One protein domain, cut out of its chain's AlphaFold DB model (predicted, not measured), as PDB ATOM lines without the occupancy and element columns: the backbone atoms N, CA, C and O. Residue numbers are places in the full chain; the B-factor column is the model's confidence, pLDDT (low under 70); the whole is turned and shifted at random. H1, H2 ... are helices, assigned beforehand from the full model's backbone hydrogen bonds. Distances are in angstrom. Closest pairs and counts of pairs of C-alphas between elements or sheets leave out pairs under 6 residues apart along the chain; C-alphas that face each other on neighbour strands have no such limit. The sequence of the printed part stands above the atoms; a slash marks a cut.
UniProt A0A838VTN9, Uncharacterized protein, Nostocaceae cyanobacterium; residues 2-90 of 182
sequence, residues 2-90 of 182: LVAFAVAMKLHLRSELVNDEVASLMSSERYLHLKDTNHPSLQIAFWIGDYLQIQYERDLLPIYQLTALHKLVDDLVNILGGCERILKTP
ATOM      1  N   LEU A   2      -6.364 -26.866  34.438       92.12
ATOM      2  CA  LEU A   2      -5.959 -28.192  33.923       92.12
ATOM      3  C   LEU A   2      -5.535 -29.182  35.025       92.12
ATOM      4  O   LEU A   2      -6.027 -30.304  35.059       92.12
ATOM      5  N   VAL A   3      -4.698 -28.751  35.976       93.62
ATOM      6  CA  VAL A   3      -4.335 -29.582  37.145       93.62
ATOM      7  C   VAL A   3      -5.573 -29.925  37.974       93.62
ATOM      8  O   VAL A   3      -5.775 -31.073  38.347       93.62
ATOM      9  N   ALA A   4      -6.451 -28.943  38.197       93.12
ATOM     10  CA  ALA A   4      -7.685 -29.145  38.949       93.12
ATOM     11  C   ALA A   4      -8.622 -30.156  38.269       93.12
ATOM     12  O   ALA A   4      -9.270 -30.927  38.964       93.12
ATOM     13  N   PHE A   5      -8.669 -30.193  36.931       94.94
ATOM     14  CA  PHE A   5      -9.410 -31.205  36.176       94.94
ATOM     15  C   PHE A   5      -8.858 -32.611  36.433       94.94
ATOM     16  O   PHE A   5      -9.633 -33.515  36.727       94.94
ATOM     17  N   ALA A   6      -7.531 -32.786  36.381       94.94
ATOM     18  CA  ALA A   6      -6.890 -34.074  36.649       94.94
ATOM     19  C   ALA A   6      -7.140 -34.554  38.091       94.94
ATOM     20  O   ALA A   6      -7.533 -35.700  38.302       94.94
ATOM     21  N   VAL A   7      -7.001 -33.662  39.078       94.50
ATOM     22  CA  VAL A   7      -7.279 -33.986  40.488       94.50
ATOM     23  C   VAL A   7      -8.766 -34.285  40.701       94.50
ATOM     24  O   VAL A   7      -9.104 -35.274  41.341       94.50
ATOM     25  N   ALA A   8      -9.676 -33.493  40.127       93.69
ATOM     26  CA  ALA A   8     -11.112 -33.756  40.227       93.69
ATOM     27  C   ALA A   8     -11.513 -35.074  39.546       93.69
ATOM     28  O   ALA A   8     -12.391 -35.770  40.047       93.69
ATOM     29  N   MET A   9     -10.867 -35.437  38.434       94.69
ATOM     30  CA  MET A   9     -11.039 -36.739  37.786       94.69
ATOM     31  C   MET A   9     -10.587 -37.872  38.707       94.69
ATOM     32  O   MET A   9     -11.345 -38.818  38.885       94.69
ATOM     33  N   LYS A  10      -9.407 -37.766  39.333       94.56
ATOM     34  CA  LYS A  10      -8.930 -38.740  40.330       94.56
ATOM     35  C   LYS A  10      -9.966 -38.957  41.434       94.56
ATOM     36  O   LYS A  10     -10.359 -40.092  41.679       94.56
ATOM     37  N   LEU A  11     -10.422 -37.875  42.066       92.88
ATOM     38  CA  LEU A  11     -11.395 -37.948  43.160       92.88
ATOM     39  C   LEU A  11     -12.714 -38.568  42.692       92.88
ATOM     40  O   LEU A  11     -13.263 -39.430  43.367       92.88
ATOM     41  N   HIS A  12     -13.184 -38.197  41.498       92.75
ATOM     42  CA  HIS A  12     -14.390 -38.776  40.916       92.75
ATOM     43  C   HIS A  12     -14.263 -40.288  40.679       92.75
ATOM     44  O   HIS A  12     -15.175 -41.031  41.026       92.75
ATOM     45  N   LEU A  13     -13.136 -40.751  40.124       92.50
ATOM     46  CA  LEU A  13     -12.902 -42.176  39.858       92.50
ATOM     47  C   LEU A  13     -12.776 -43.001  41.144       92.50
ATOM     48  O   LEU A  13     -13.225 -44.142  41.172       92.50
ATOM     49  N   ARG A  14     -12.247 -42.404  42.217       92.56
ATOM     50  CA  ARG A  14     -12.203 -43.000  43.562       92.56
ATOM     51  C   ARG A  14     -13.508 -42.882  44.347       92.56
ATOM     52  O   ARG A  14     -13.589 -43.367  45.469       92.56
ATOM     53  N   SER A  15     -14.534 -42.239  43.785       89.12
ATOM     54  CA  SER A  15     -15.770 -41.903  44.506       89.12
ATOM     55  C   SER A  15     -15.522 -41.088  45.790       89.12
ATOM     56  O   SER A  15     -16.281 -41.169  46.756       89.12
ATOM     57  N   GLU A  16     -14.462 -40.277  45.798       89.12
ATOM     58  CA  GLU A  16     -14.106 -39.362  46.879       89.12
ATOM     59  C   GLU A  16     -14.752 -37.985  46.675       89.12
ATOM     60  O   GLU A  16     -14.980 -37.516  45.555       89.12
ATOM     61  N   LEU A  17     -15.027 -37.297  47.784       86.94
ATOM     62  CA  LEU A  17     -15.517 -35.923  47.749       86.94
ATOM     63  C   LEU A  17     -14.399 -34.952  47.357       86.94
ATOM     64  O   LEU A  17     -13.218 -35.183  47.613       86.94
ATOM     65  N   VAL A  18     -14.791 -33.810  46.791       86.00
ATOM     66  CA  VAL A  18     -13.860 -32.729  46.457       86.00
ATOM     67  C   VAL A  18     -13.131 -32.262  47.726       86.00
ATOM     68  O   VAL A  18     -13.751 -31.773  48.673       86.00
ATOM     69  N   ASN A  19     -11.808 -32.399  47.728       86.81
ATOM     70  CA  ASN A  19     -10.941 -32.170  48.882       86.81
ATOM     71  C   ASN A  19     -10.221 -30.803  48.818       86.81
ATOM     72  O   ASN A  19     -10.435 -29.997  47.906       86.81
ATOM     73  N   ASP A  20      -9.344 -30.549  49.792       85.25
ATOM     74  CA  ASP A  20      -8.545 -29.318  49.872       85.25
ATOM     75  C   ASP A  20      -7.493 -29.201  48.750       85.25
ATOM     76  O   ASP A  20      -7.067 -28.098  48.409       85.25
ATOM     77  N   GLU A  21      -7.106 -30.315  48.120       85.12
ATOM     78  CA  GLU A  21      -6.174 -30.331  46.983       85.12
ATOM     79  C   GLU A  21      -6.763 -29.545  45.806       85.12
ATOM     80  O   GLU A  21      -6.116 -28.652  45.260       85.12
ATOM     81  N   VAL A  22      -8.038 -29.784  45.483       85.94
ATOM     82  CA  VAL A  22      -8.762 -29.011  44.465       85.94
ATOM     83  C   VAL A  22      -8.967 -27.563  44.916       85.94
ATOM     84  O   VAL A  22      -8.839 -26.653  44.094       85.94
ATOM     85  N   ALA A  23      -9.228 -27.334  46.208       86.44
ATOM     86  CA  ALA A  23      -9.395 -25.990  46.767       86.44
ATOM     87  C   ALA A  23      -8.134 -25.128  46.598       86.44
ATOM     88  O   ALA A  23      -8.239 -23.942  46.299       86.44
ATOM     89  N   SER A  24      -6.943 -25.723  46.721       87.94
ATOM     90  CA  SER A  24      -5.668 -25.018  46.542       87.94
ATOM     91  C   SER A  24      -5.417 -24.543  45.102       87.94
ATOM     92  O   SER A  24      -4.643 -23.613  44.876       87.94
ATOM     93  N   LEU A  25      -6.095 -25.147  44.120       86.50
ATOM     94  CA  LEU A  25      -5.883 -24.916  42.689       86.50
ATOM     95  C   LEU A  25      -6.877 -23.918  42.065       86.50
ATOM     96  O   LEU A  25      -6.796 -23.644  40.859       86.50
ATOM     97  N   MET A  26      -7.844 -23.405  42.835       85.75
ATOM     98  CA  MET A  26      -8.883 -22.495  42.342       85.75
ATOM     99  C   MET A  26      -9.369 -21.496  43.400       85.75
ATOM    100  O   MET A  26      -9.032 -21.587  44.573       85.75
ATOM    101  N   SER A  27     -10.171 -20.513  42.980       85.38
ATOM    102  CA  SER A  27     -10.794 -19.560  43.905       85.38
ATOM    103  C   SER A  27     -11.867 -20.230  44.771       85.38
ATOM    104  O   SER A  27     -12.549 -21.161  44.335       85.38
ATOM    105  N   SER A  28     -12.070 -19.707  45.985       83.25
ATOM    106  CA  SER A  28     -13.035 -20.251  46.953       83.25
ATOM    107  C   SER A  28     -14.475 -20.284  46.426       83.25
ATOM    108  O   SER A  28     -15.216 -21.209  46.734       83.25
ATOM    109  N   GLU A  29     -14.862 -19.315  45.594       83.06
ATOM    110  CA  GLU A  29     -16.185 -19.263  44.958       83.06
ATOM    111  C   GLU A  29     -16.418 -20.451  44.011       83.06
ATOM    112  O   GLU A  29     -17.434 -21.139  44.103       83.06
ATOM    113  N   ARG A  30     -15.441 -20.750  43.144       84.44
ATOM    114  CA  ARG A  30     -15.516 -21.893  42.224       84.44
ATOM    115  C   ARG A  30     -15.508 -23.215  42.980       84.44
ATOM    116  O   ARG A  30     -16.247 -24.122  42.618       84.44
ATOM    117  N   TYR A  31     -14.723 -23.310  44.047       87.38
ATOM    118  CA  TYR A  31     -14.685 -24.500  44.890       87.38
ATOM    119  C   TYR A  31     -16.039 -24.798  45.552       87.38
ATOM    120  O   TYR A  31     -16.477 -25.948  45.550       87.38
ATOM    121  N   LEU A  32     -16.732 -23.775  46.069       84.12
ATOM    122  CA  LEU A  32     -18.077 -23.935  46.632       84.12
ATOM    123  C   LEU A  32     -19.071 -24.429  45.580       84.12
ATOM    124  O   LEU A  32     -19.780 -25.396  45.828       84.12
ATOM    125  N   HIS A  33     -19.053 -23.840  44.382       85.38
ATOM    126  CA  HIS A  33     -19.891 -24.310  43.279       85.38
ATOM    127  C   HIS A  33     -19.569 -25.762  42.887       85.38
ATOM    128  O   HIS A  33     -20.457 -26.510  42.490       85.38
ATOM    129  N   LEU A  34     -18.306 -26.185  42.996       86.19
ATOM    130  CA  LEU A  34     -17.899 -27.553  42.682       86.19
ATOM    131  C   LEU A  34     -18.465 -28.581  43.673       86.19
ATOM    132  O   LEU A  34     -18.767 -29.704  43.275       86.19
ATOM    133  N   LYS A  35     -18.628 -28.205  44.949       84.06
ATOM    134  CA  LYS A  35     -19.200 -29.086  45.982       84.06
ATOM    135  C   LYS A  35     -20.659 -29.451  45.720       84.06
ATOM    136  O   LYS A  35     -21.057 -30.561  46.053       84.06
ATOM    137  N   ASP A  36     -21.413 -28.550  45.101       84.25
ATOM    138  CA  ASP A  36     -22.830 -28.763  44.785       84.25
ATOM    139  C   ASP A  36     -23.045 -29.485  43.439       84.25
ATOM    140  O   ASP A  36     -24.179 -29.782  43.060       84.25
ATOM    141  N   THR A  37     -21.974 -29.781  42.691       85.06
ATOM    142  CA  THR A  37     -22.068 -30.454  41.386       85.06
ATOM    143  C   THR A  37     -21.863 -31.964  41.474       85.06
ATOM    144  O   THR A  37     -20.944 -32.445  42.127       85.06
ATOM    145  N   ASN A  38     -22.663 -32.720  40.713       82.50
ATOM    146  CA  ASN A  38     -22.548 -34.183  40.624       82.50
ATOM    147  C   ASN A  38     -21.299 -34.654  39.851       82.50
ATOM    148  O   ASN A  38     -20.801 -35.749  40.092       82.50
ATOM    149  N   HIS A  39     -20.803 -33.840  38.912       87.75
ATOM    150  CA  HIS A  39     -19.651 -34.163  38.062       87.75
ATOM    151  C   HIS A  39     -18.616 -33.026  38.099       87.75
ATOM    152  O   HIS A  39     -18.585 -32.185  37.194       87.75
ATOM    153  N   PRO A  40     -17.758 -32.982  39.134       89.94
ATOM    154  CA  PRO A  40     -16.823 -31.878  39.346       89.94
ATOM    155  C   PRO A  40     -15.787 -31.745  38.218       89.94
ATOM    156  O   PRO A  40     -15.474 -30.637  37.789       89.94
ATOM    157  N   SER A  41     -15.282 -32.859  37.681       91.88
ATOM    158  CA  SER A  41     -14.336 -32.863  36.556       91.88
ATOM    159  C   SER A  41     -14.948 -32.257  35.288       91.88
ATOM    160  O   SER A  41     -14.335 -31.395  34.656       91.88
ATOM    161  N   LEU A  42     -16.185 -32.630  34.946       93.38
ATOM    162  CA  LEU A  42     -16.892 -32.082  33.787       93.38
ATOM    163  C   LEU A  42     -17.177 -30.580  33.948       93.38
ATOM    164  O   LEU A  42     -17.007 -29.818  32.997       93.38
ATOM    165  N   GLN A  43     -17.529 -30.140  35.160       93.44
ATOM    166  CA  GLN A  43     -17.721 -28.721  35.464       93.44
ATOM    167  C   GLN A  43     -16.439 -27.906  35.217       93.44
ATOM    168  O   GLN A  43     -16.492 -26.810  34.659       93.44
ATOM    169  N   ILE A  44     -15.271 -28.446  35.580       93.94
ATOM    170  CA  ILE A  44     -13.984 -27.789  35.312       93.94
ATOM    171  C   ILE A  44     -13.696 -27.735  33.808       93.94
ATOM    172  O   ILE A  44     -13.219 -26.706  33.330       93.94
ATOM    173  N   ALA A  45     -13.991 -28.801  33.054       95.19
ATOM    174  CA  ALA A  45     -13.834 -28.800  31.597       95.19
ATOM    175  C   ALA A  45     -14.712 -27.727  30.934       95.19
ATOM    176  O   ALA A  45     -14.227 -26.981  30.082       95.19
ATOM    177  N   PHE A  46     -15.956 -27.573  31.397       94.19
ATOM    178  CA  PHE A  46     -16.844 -26.497  30.957       94.19
ATOM    179  C   PHE A  46     -16.239 -25.110  31.218       94.19
ATOM    180  O   PHE A  46     -16.200 -24.283  30.312       94.19
ATOM    181  N   TRP A  47     -15.679 -24.862  32.409       94.25
ATOM    182  CA  TRP A  47     -15.001 -23.591  32.704       94.25
ATOM    183  C   TRP A  47     -13.753 -23.338  31.855       94.25
ATOM    184  O   TRP A  47     -13.410 -22.183  31.608       94.25
ATOM    185  N   ILE A  48     -13.046 -24.389  31.431       95.19
ATOM    186  CA  ILE A  48     -11.924 -24.247  30.494       95.19
ATOM    187  C   ILE A  48     -12.454 -23.807  29.126       95.19
ATOM    188  O   ILE A  48     -11.910 -22.862  28.562       95.19
ATOM    189  N   GLY A  49     -13.520 -24.434  28.621       95.12
ATOM    190  CA  GLY A  49     -14.165 -24.030  27.367       95.12
ATOM    191  C   GLY A  49     -14.692 -22.592  27.406       95.12
ATOM    192  O   GLY A  49     -14.383 -21.798  26.521       95.12
ATOM    193  N   ASP A  50     -15.393 -22.221  28.478       94.88
ATOM    194  CA  ASP A  50     -15.889 -20.854  28.694       94.88
ATOM    195  C   ASP A  50     -14.750 -19.822  28.696       94.88
ATOM    196  O   ASP A  50     -14.817 -18.793  28.025       94.88
ATOM    197  N   TYR A  51     -13.630 -20.136  29.357       94.25
ATOM    198  CA  TYR A  51     -12.443 -19.284  29.317       94.25
ATOM    199  C   TYR A  51     -11.896 -19.107  27.892       94.25
ATOM    200  O   TYR A  51     -11.552 -17.991  27.505       94.25
ATOM    201  N   LEU A  52     -11.819 -20.179  27.100       95.06
ATOM    202  CA  LEU A  52     -11.353 -20.099  25.711       95.06
ATOM    203  C   LEU A  52     -12.275 -19.224  24.853       95.06
ATOM    204  O   LEU A  52     -11.787 -18.393  24.083       95.06
ATOM    205  N   GLN A  53     -13.587 -19.363  25.035       93.81
ATOM    206  CA  GLN A  53     -14.596 -18.556  24.358       93.81
ATOM    207  C   GLN A  53     -14.453 -17.063  24.695       93.81
ATOM    208  O   GLN A  53     -14.393 -16.232  23.791       93.81
ATOM    209  N   ILE A  54     -14.293 -16.718  25.977       94.88
ATOM    210  CA  ILE A  54     -14.079 -15.330  26.421       94.88
ATOM    211  C   ILE A  54     -12.811 -14.730  25.795       94.88
ATOM    212  O   ILE A  54     -12.784 -13.554  25.435       94.88
ATOM    213  N   GLN A  55     -11.740 -15.513  25.657       94.06
ATOM    214  CA  GLN A  55     -10.489 -15.027  25.066       94.06
ATOM    215  C   GLN A  55     -10.603 -14.808  23.552       94.06
ATOM    216  O   GLN A  55      -9.976 -13.889  23.023       94.06
ATOM    217  N   TYR A  56     -11.429 -15.596  22.866       93.81
ATOM    218  CA  TYR A  56     -11.795 -15.340  21.475       93.81
ATOM    219  C   TYR A  56     -12.617 -14.052  21.325       93.81
ATOM    220  O   TYR A  56     -12.288 -13.221  20.488       93.81
ATOM    221  N   GLU A  57     -13.622 -13.834  22.179       94.25
ATOM    222  CA  GLU A  57     -14.452 -12.613  22.164       94.25
ATOM    223  C   GLU A  57     -13.661 -11.330  22.452       94.25
ATOM    224  O   GLU A  57     -14.100 -10.231  22.121       94.25
ATOM    225  N   ARG A  58     -12.477 -11.465  23.057       95.00
ATOM    226  CA  ARG A  58     -11.527 -10.373  23.304       95.00
ATOM    227  C   ARG A  58     -10.532 -10.151  22.162       95.00
ATOM    228  O   ARG A  58      -9.572  -9.410  22.358       95.00
ATOM    229  N   ASP A  59     -10.708 -10.821  21.023       92.38
ATOM    230  CA  ASP A  59      -9.789 -10.809  19.877       92.38
ATOM    231  C   ASP A  59      -8.349 -11.253  20.223       92.38
ATOM    232  O   ASP A  59      -7.399 -10.974  19.489       92.38
ATOM    233  N   LEU A  60      -8.160 -11.978  21.337       90.81
ATOM    234  CA  LEU A  60      -6.851 -12.490  21.774       90.81
ATOM    235  C   LEU A  60      -6.521 -13.856  21.163       90.81
ATOM    236  O   LEU A  60      -5.368 -14.286  21.198       90.81
ATOM    237  N   LEU A  61      -7.527 -14.547  20.623       90.88
ATOM    238  CA  LEU A  61      -7.385 -15.852  19.987       90.88
ATOM    239  C   LEU A  61      -8.053 -15.835  18.611       90.88
ATOM    240  O   LEU A  61      -9.226 -15.491  18.510       90.88
ATOM    241  N   PRO A  62      -7.364 -16.258  17.542       92.94
ATOM    242  CA  PRO A  62      -8.003 -16.440  16.252       92.94
ATOM    243  C   PRO A  62      -8.845 -17.726  16.229       92.94
ATOM    244  O   PRO A  62      -8.532 -18.714  16.898       92.94
ATOM    245  N   ILE A  63      -9.879 -17.748  15.384       93.06
ATOM    246  CA  ILE A  63     -10.871 -18.837  15.331       93.06
ATOM    247  C   ILE A  63     -10.259 -20.232  15.129       93.06
ATOM    248  O   ILE A  63     -10.691 -21.194  15.754       93.06
ATOM    249  N   TYR A  64      -9.209 -20.356  14.310       93.75
ATOM    250  CA  TYR A  64      -8.569 -21.650  14.052       93.75
ATOM    251  C   TYR A  64      -7.861 -22.213  15.296       93.75
ATOM    252  O   TYR A  64      -7.867 -23.427  15.504       93.75
ATOM    253  N   GLN A  65      -7.291 -21.348  16.147       93.81
ATOM    254  CA  GLN A  65      -6.710 -21.764  17.428       93.81
ATOM    255  C   GLN A  65      -7.808 -22.125  18.424       93.81
ATOM    256  O   GLN A  65      -7.670 -23.125  19.122       93.81
ATOM    257  N   LEU A  66      -8.917 -21.376  18.448       94.69
ATOM    258  CA  LEU A  66     -10.066 -21.699  19.295       94.69
ATOM    259  C   LEU A  66     -10.608 -23.101  18.990       94.69
ATOM    260  O   LEU A  66     -10.773 -23.904  19.902       94.69
ATOM    261  N   THR A  67     -10.839 -23.424  17.713       95.06
ATOM    262  CA  THR A  67     -11.310 -24.758  17.313       95.06
ATOM    263  C   THR A  67     -10.321 -25.853  17.716       95.06
ATOM    264  O   THR A  67     -10.735 -26.900  18.208       95.06
ATOM    265  N   ALA A  68      -9.015 -25.618  17.547       96.06
ATOM    266  CA  ALA A  68      -7.991 -26.575  17.957       96.06
ATOM    267  C   ALA A  68      -7.965 -26.787  19.482       96.06
ATOM    268  O   ALA A  68      -7.861 -27.923  19.937       96.06
ATOM    269  N   LEU A  69      -8.101 -25.718  20.272       95.75
ATOM    270  CA  LEU A  69      -8.117 -25.786  21.734       95.75
ATOM    271  C   LEU A  69      -9.394 -26.445  22.268       95.75
ATOM    272  O   LEU A  69      -9.302 -27.284  23.158       95.75
ATOM    273  N   HIS A  70     -10.566 -26.141  21.701       95.75
ATOM    274  CA  HIS A  70     -11.808 -26.833  22.059       95.75
ATOM    275  C   HIS A  70     -11.733 -28.329  21.773       95.75
ATOM    276  O   HIS A  70     -12.131 -29.118  22.621       95.75
ATOM    277  N   LYS A  71     -11.116 -28.732  20.656       96.81
ATOM    278  CA  LYS A  71     -10.886 -30.152  20.377       96.81
ATOM    279  C   LYS A  71     -10.046 -30.832  21.467       96.81
ATOM    280  O   LYS A  71     -10.354 -31.953  21.851       96.81
ATOM    281  N   LEU A  72      -9.027 -30.159  22.006       96.56
ATOM    282  CA  LEU A  72      -8.249 -30.699  23.130       96.56
ATOM    283  C   LEU A  72      -9.088 -30.822  24.411       96.56
ATOM    284  O   LEU A  72      -8.888 -31.756  25.183       96.56
ATOM    285  N   VAL A  73     -10.033 -29.905  24.648       96.69
ATOM    286  CA  VAL A  73     -10.988 -30.017  25.765       96.69
ATOM    287  C   VAL A  73     -11.940 -31.195  25.549       96.69
ATOM    288  O   VAL A  73     -12.156 -31.969  26.481       96.69
ATOM    289  N   ASP A  74     -12.446 -31.388  24.330       96.75
ATOM    290  CA  ASP A  74     -13.270 -32.548  23.978       96.75
ATOM    291  C   ASP A  74     -12.500 -33.857  24.194       96.75
ATOM    292  O   ASP A  74     -13.045 -34.816  24.735       96.75
ATOM    293  N   ASP A  75     -11.210 -33.895  23.847       97.31
ATOM    294  CA  ASP A  75     -10.343 -35.048  24.099       97.31
ATOM    295  C   ASP A  75     -10.199 -35.337  25.608       97.31
ATOM    296  O   ASP A  75     -10.273 -36.498  26.017       97.31
ATOM    297  N   LEU A  76     -10.082 -34.310  26.463       96.50
ATOM    298  CA  LEU A  76     -10.086 -34.484  27.926       96.50
ATOM    299  C   LEU A  76     -11.406 -35.086  28.432       96.50
ATOM    300  O   LEU A  76     -11.393 -35.989  29.274       96.50
ATOM    301  N   VAL A  77     -12.542 -34.609  27.920       96.56
ATOM    302  CA  VAL A  77     -13.874 -35.128  28.276       96.56
ATOM    303  C   VAL A  77     -14.058 -36.561  27.768       96.56
ATOM    304  O   VAL A  77     -14.601 -37.403  28.483       96.56
ATOM    305  N   ASN A  78     -13.547 -36.882  26.580       97.38
ATOM    306  CA  ASN A  78     -13.555 -38.241  26.039       97.38
ATOM    307  C   ASN A  78     -12.728 -39.203  26.903       97.38
ATOM    308  O   ASN A  78     -13.170 -40.327  27.150       97.38
ATOM    309  N   ILE A  79     -11.565 -38.770  27.404       96.38
ATOM    310  CA  ILE A  79     -10.747 -39.557  28.341       96.38
ATOM    311  C   ILE A  79     -11.510 -39.794  29.648       96.38
ATOM    312  O   ILE A  79     -11.584 -40.938  30.095       96.38
ATOM    313  N   LEU A  80     -12.140 -38.756  30.216       95.81
ATOM    314  CA  LEU A  80     -12.998 -38.897  31.399       95.81
ATOM    315  C   LEU A  80     -14.099 -39.939  31.167       95.81
ATOM    316  O   LEU A  80     -14.254 -40.856  31.969       95.81
ATOM    317  N   GLY A  81     -14.822 -39.840  30.049       95.69
ATOM    318  CA  GLY A  81     -15.860 -40.802  29.678       95.69
ATOM    319  C   GLY A  81     -15.316 -42.220  29.470       95.69
ATOM    320  O   GLY A  81     -15.989 -43.197  29.794       95.69
ATOM    321  N   GLY A  82     -14.085 -42.356  28.972       96.12
ATOM    322  CA  GLY A  82     -13.372 -43.631  28.884       96.12
ATOM    323  C   GLY A  82     -13.113 -44.250  30.258       96.12
ATOM    324  O   GLY A  82     -13.444 -45.417  30.469       96.12
ATOM    325  N   CYS A  83     -12.594 -43.469  31.205       95.00
ATOM    326  CA  CYS A  83     -12.381 -43.915  32.583       95.00
ATOM    327  C   CYS A  83     -13.705 -44.258  33.281       95.00
ATOM    328  O   CYS A  83     -13.796 -45.294  33.935       95.00
ATOM    329  N   GLU A  84     -14.757 -43.458  33.083       94.44
ATOM    330  CA  GLU A  84     -16.091 -43.764  33.611       94.44
ATOM    331  C   GLU A  84     -16.661 -45.060  33.038       94.44
ATOM    332  O   GLU A  84     -17.328 -45.792  33.759       94.44
ATOM    333  N   ARG A  85     -16.421 -45.361  31.756       94.62
ATOM    334  CA  ARG A  85     -16.840 -46.640  31.171       94.62
ATOM    335  C   ARG A  85     -16.138 -47.796  31.862       94.62
ATOM    336  O   ARG A  85     -16.830 -48.706  32.278       94.62
ATOM    337  N   ILE A  86     -14.817 -47.729  32.036       92.50
ATOM    338  CA  ILE A  86     -14.056 -48.768  32.752       92.50
ATOM    339  C   ILE A  86     -14.623 -48.963  34.166       92.50
ATOM    340  O   ILE A  86     -14.907 -50.090  34.550       92.50
ATOM    341  N   LEU A  87     -14.877 -47.870  34.892       90.88
ATOM    342  CA  LEU A  87     -15.424 -47.912  36.250       90.88
ATOM    343  C   LEU A  87     -16.868 -48.454  36.308       90.88
ATOM    344  O   LEU A  87     -17.216 -49.217  37.202       90.88
ATOM    345  N   LYS A  88     -17.734 -48.045  35.372       89.31
ATOM    346  CA  LYS A  88     -19.175 -48.366  35.369       89.31
ATOM    347  C   LYS A  88     -19.516 -49.654  34.625       89.31
ATOM    348  O   LYS A  88     -20.666 -50.087  34.683       89.31
ATOM    349  N   THR A  89     -18.561 -50.270  33.930       90.56
ATOM    350  CA  THR A  89     -18.726 -51.590  33.309       90.56
ATOM    351  C   THR A  89     -17.850 -52.639  33.996       90.56
ATOM    352  O   THR A  89     -17.012 -53.243  33.320       90.56
ATOM    353  N   PRO A  90     -18.020 -52.876  35.314       84.88
ATOM    354  CA  PRO A  90     -17.327 -53.971  35.970       84.88
ATOM    355  C   PRO A  90     -17.807 -55.307  35.402       84.88
ATOM    356  O   PRO A  90     -18.908 -55.421  34.841       84.88
TER     357      PRO A  90
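What this domain is: This is residues 2 to 90 of the 182 residues of an uncharacterized protein of Nostocaceae cyanobacterium (UniProt A0A838VTN9). Two long helices, H4 and H5, fold back on each other as a nearly straight hairpin, and H1 packs beside them in the half away from the turn, making a three-helix up-and-down bundle there. Two short helices, H2 and H3, lie at that same end on the side away from H5, H2 packing on H1. The printed part has 89 residues with five named helices, H1 to H5 in chain order, and no named strand; the class is all helix. It is only just compact, close to loose, with a radius of gyration of the C-alphas of 14.2 A and spans of 43 by 32 by 18 A.

How they stand to each other: Start with H5, residues 63 to 88, the longest helix. It forms a helical hairpin with H4, residues 40 to 57: they touch, closest at the C-alphas of Gly 49 and His 70, 6.4 A apart, and run opposite ways at a shallow tilt of 5 degrees. Now look at H1, residues 2 to 13, the hub, which touches three other helices. H1 touches residues 40 to 48 of H4, closest at the C-alphas of Ala 8 and Ser 41, 5.0 A apart, at a shallow tilt of 24 degrees, opposite ways. With its residues 9 to 13, H1 touches residues 80 to 87 of H5, closest at the C-alphas of Met 9 and Leu 80, 7.0 A apart, at a shallow tilt of 19 degrees, the same way. With residues 4 to 8, H1 touches H2, residues 20 to 24, closest at the C-alphas of Ala 4 and Val 22, 5.6 A apart. H3, residues 28 to 35, is close to H4 but not clearly touching it: the closest C-alphas, those of Leu 34 and Pro 40, are 5.6 A apart. H3 and H5 are apart, and so are H1 and H3. In the backbones of H1, H2, H3, H4 and H5, every O i to N i+4 pair is within hydrogen-bond range.

Where its parts are: Find C-alpha 63 at (-10.871, -18.837, 15.331); from there H5 runs 36.6 A to C-alpha 88 at (-19.175, -48.366, 35.369). H4 covers 25.9 A, from C-alpha 40 to C-alpha 57. H1 begins at C-alpha 2, at (-5.959, -28.192, 33.923), and covers 16.7 A. H3 covers 10.8 A and H2 6.2 A.

The domain as a whole: The two C-alphas farthest apart, those of Asp 59 and Pro 90, are 46.7 A apart. The printed part has no cut. The link from H1 to H2 is short, and the other three are tight. The mean pLDDT of the printed part is 91.7, and no printed residue is under 70 in this model.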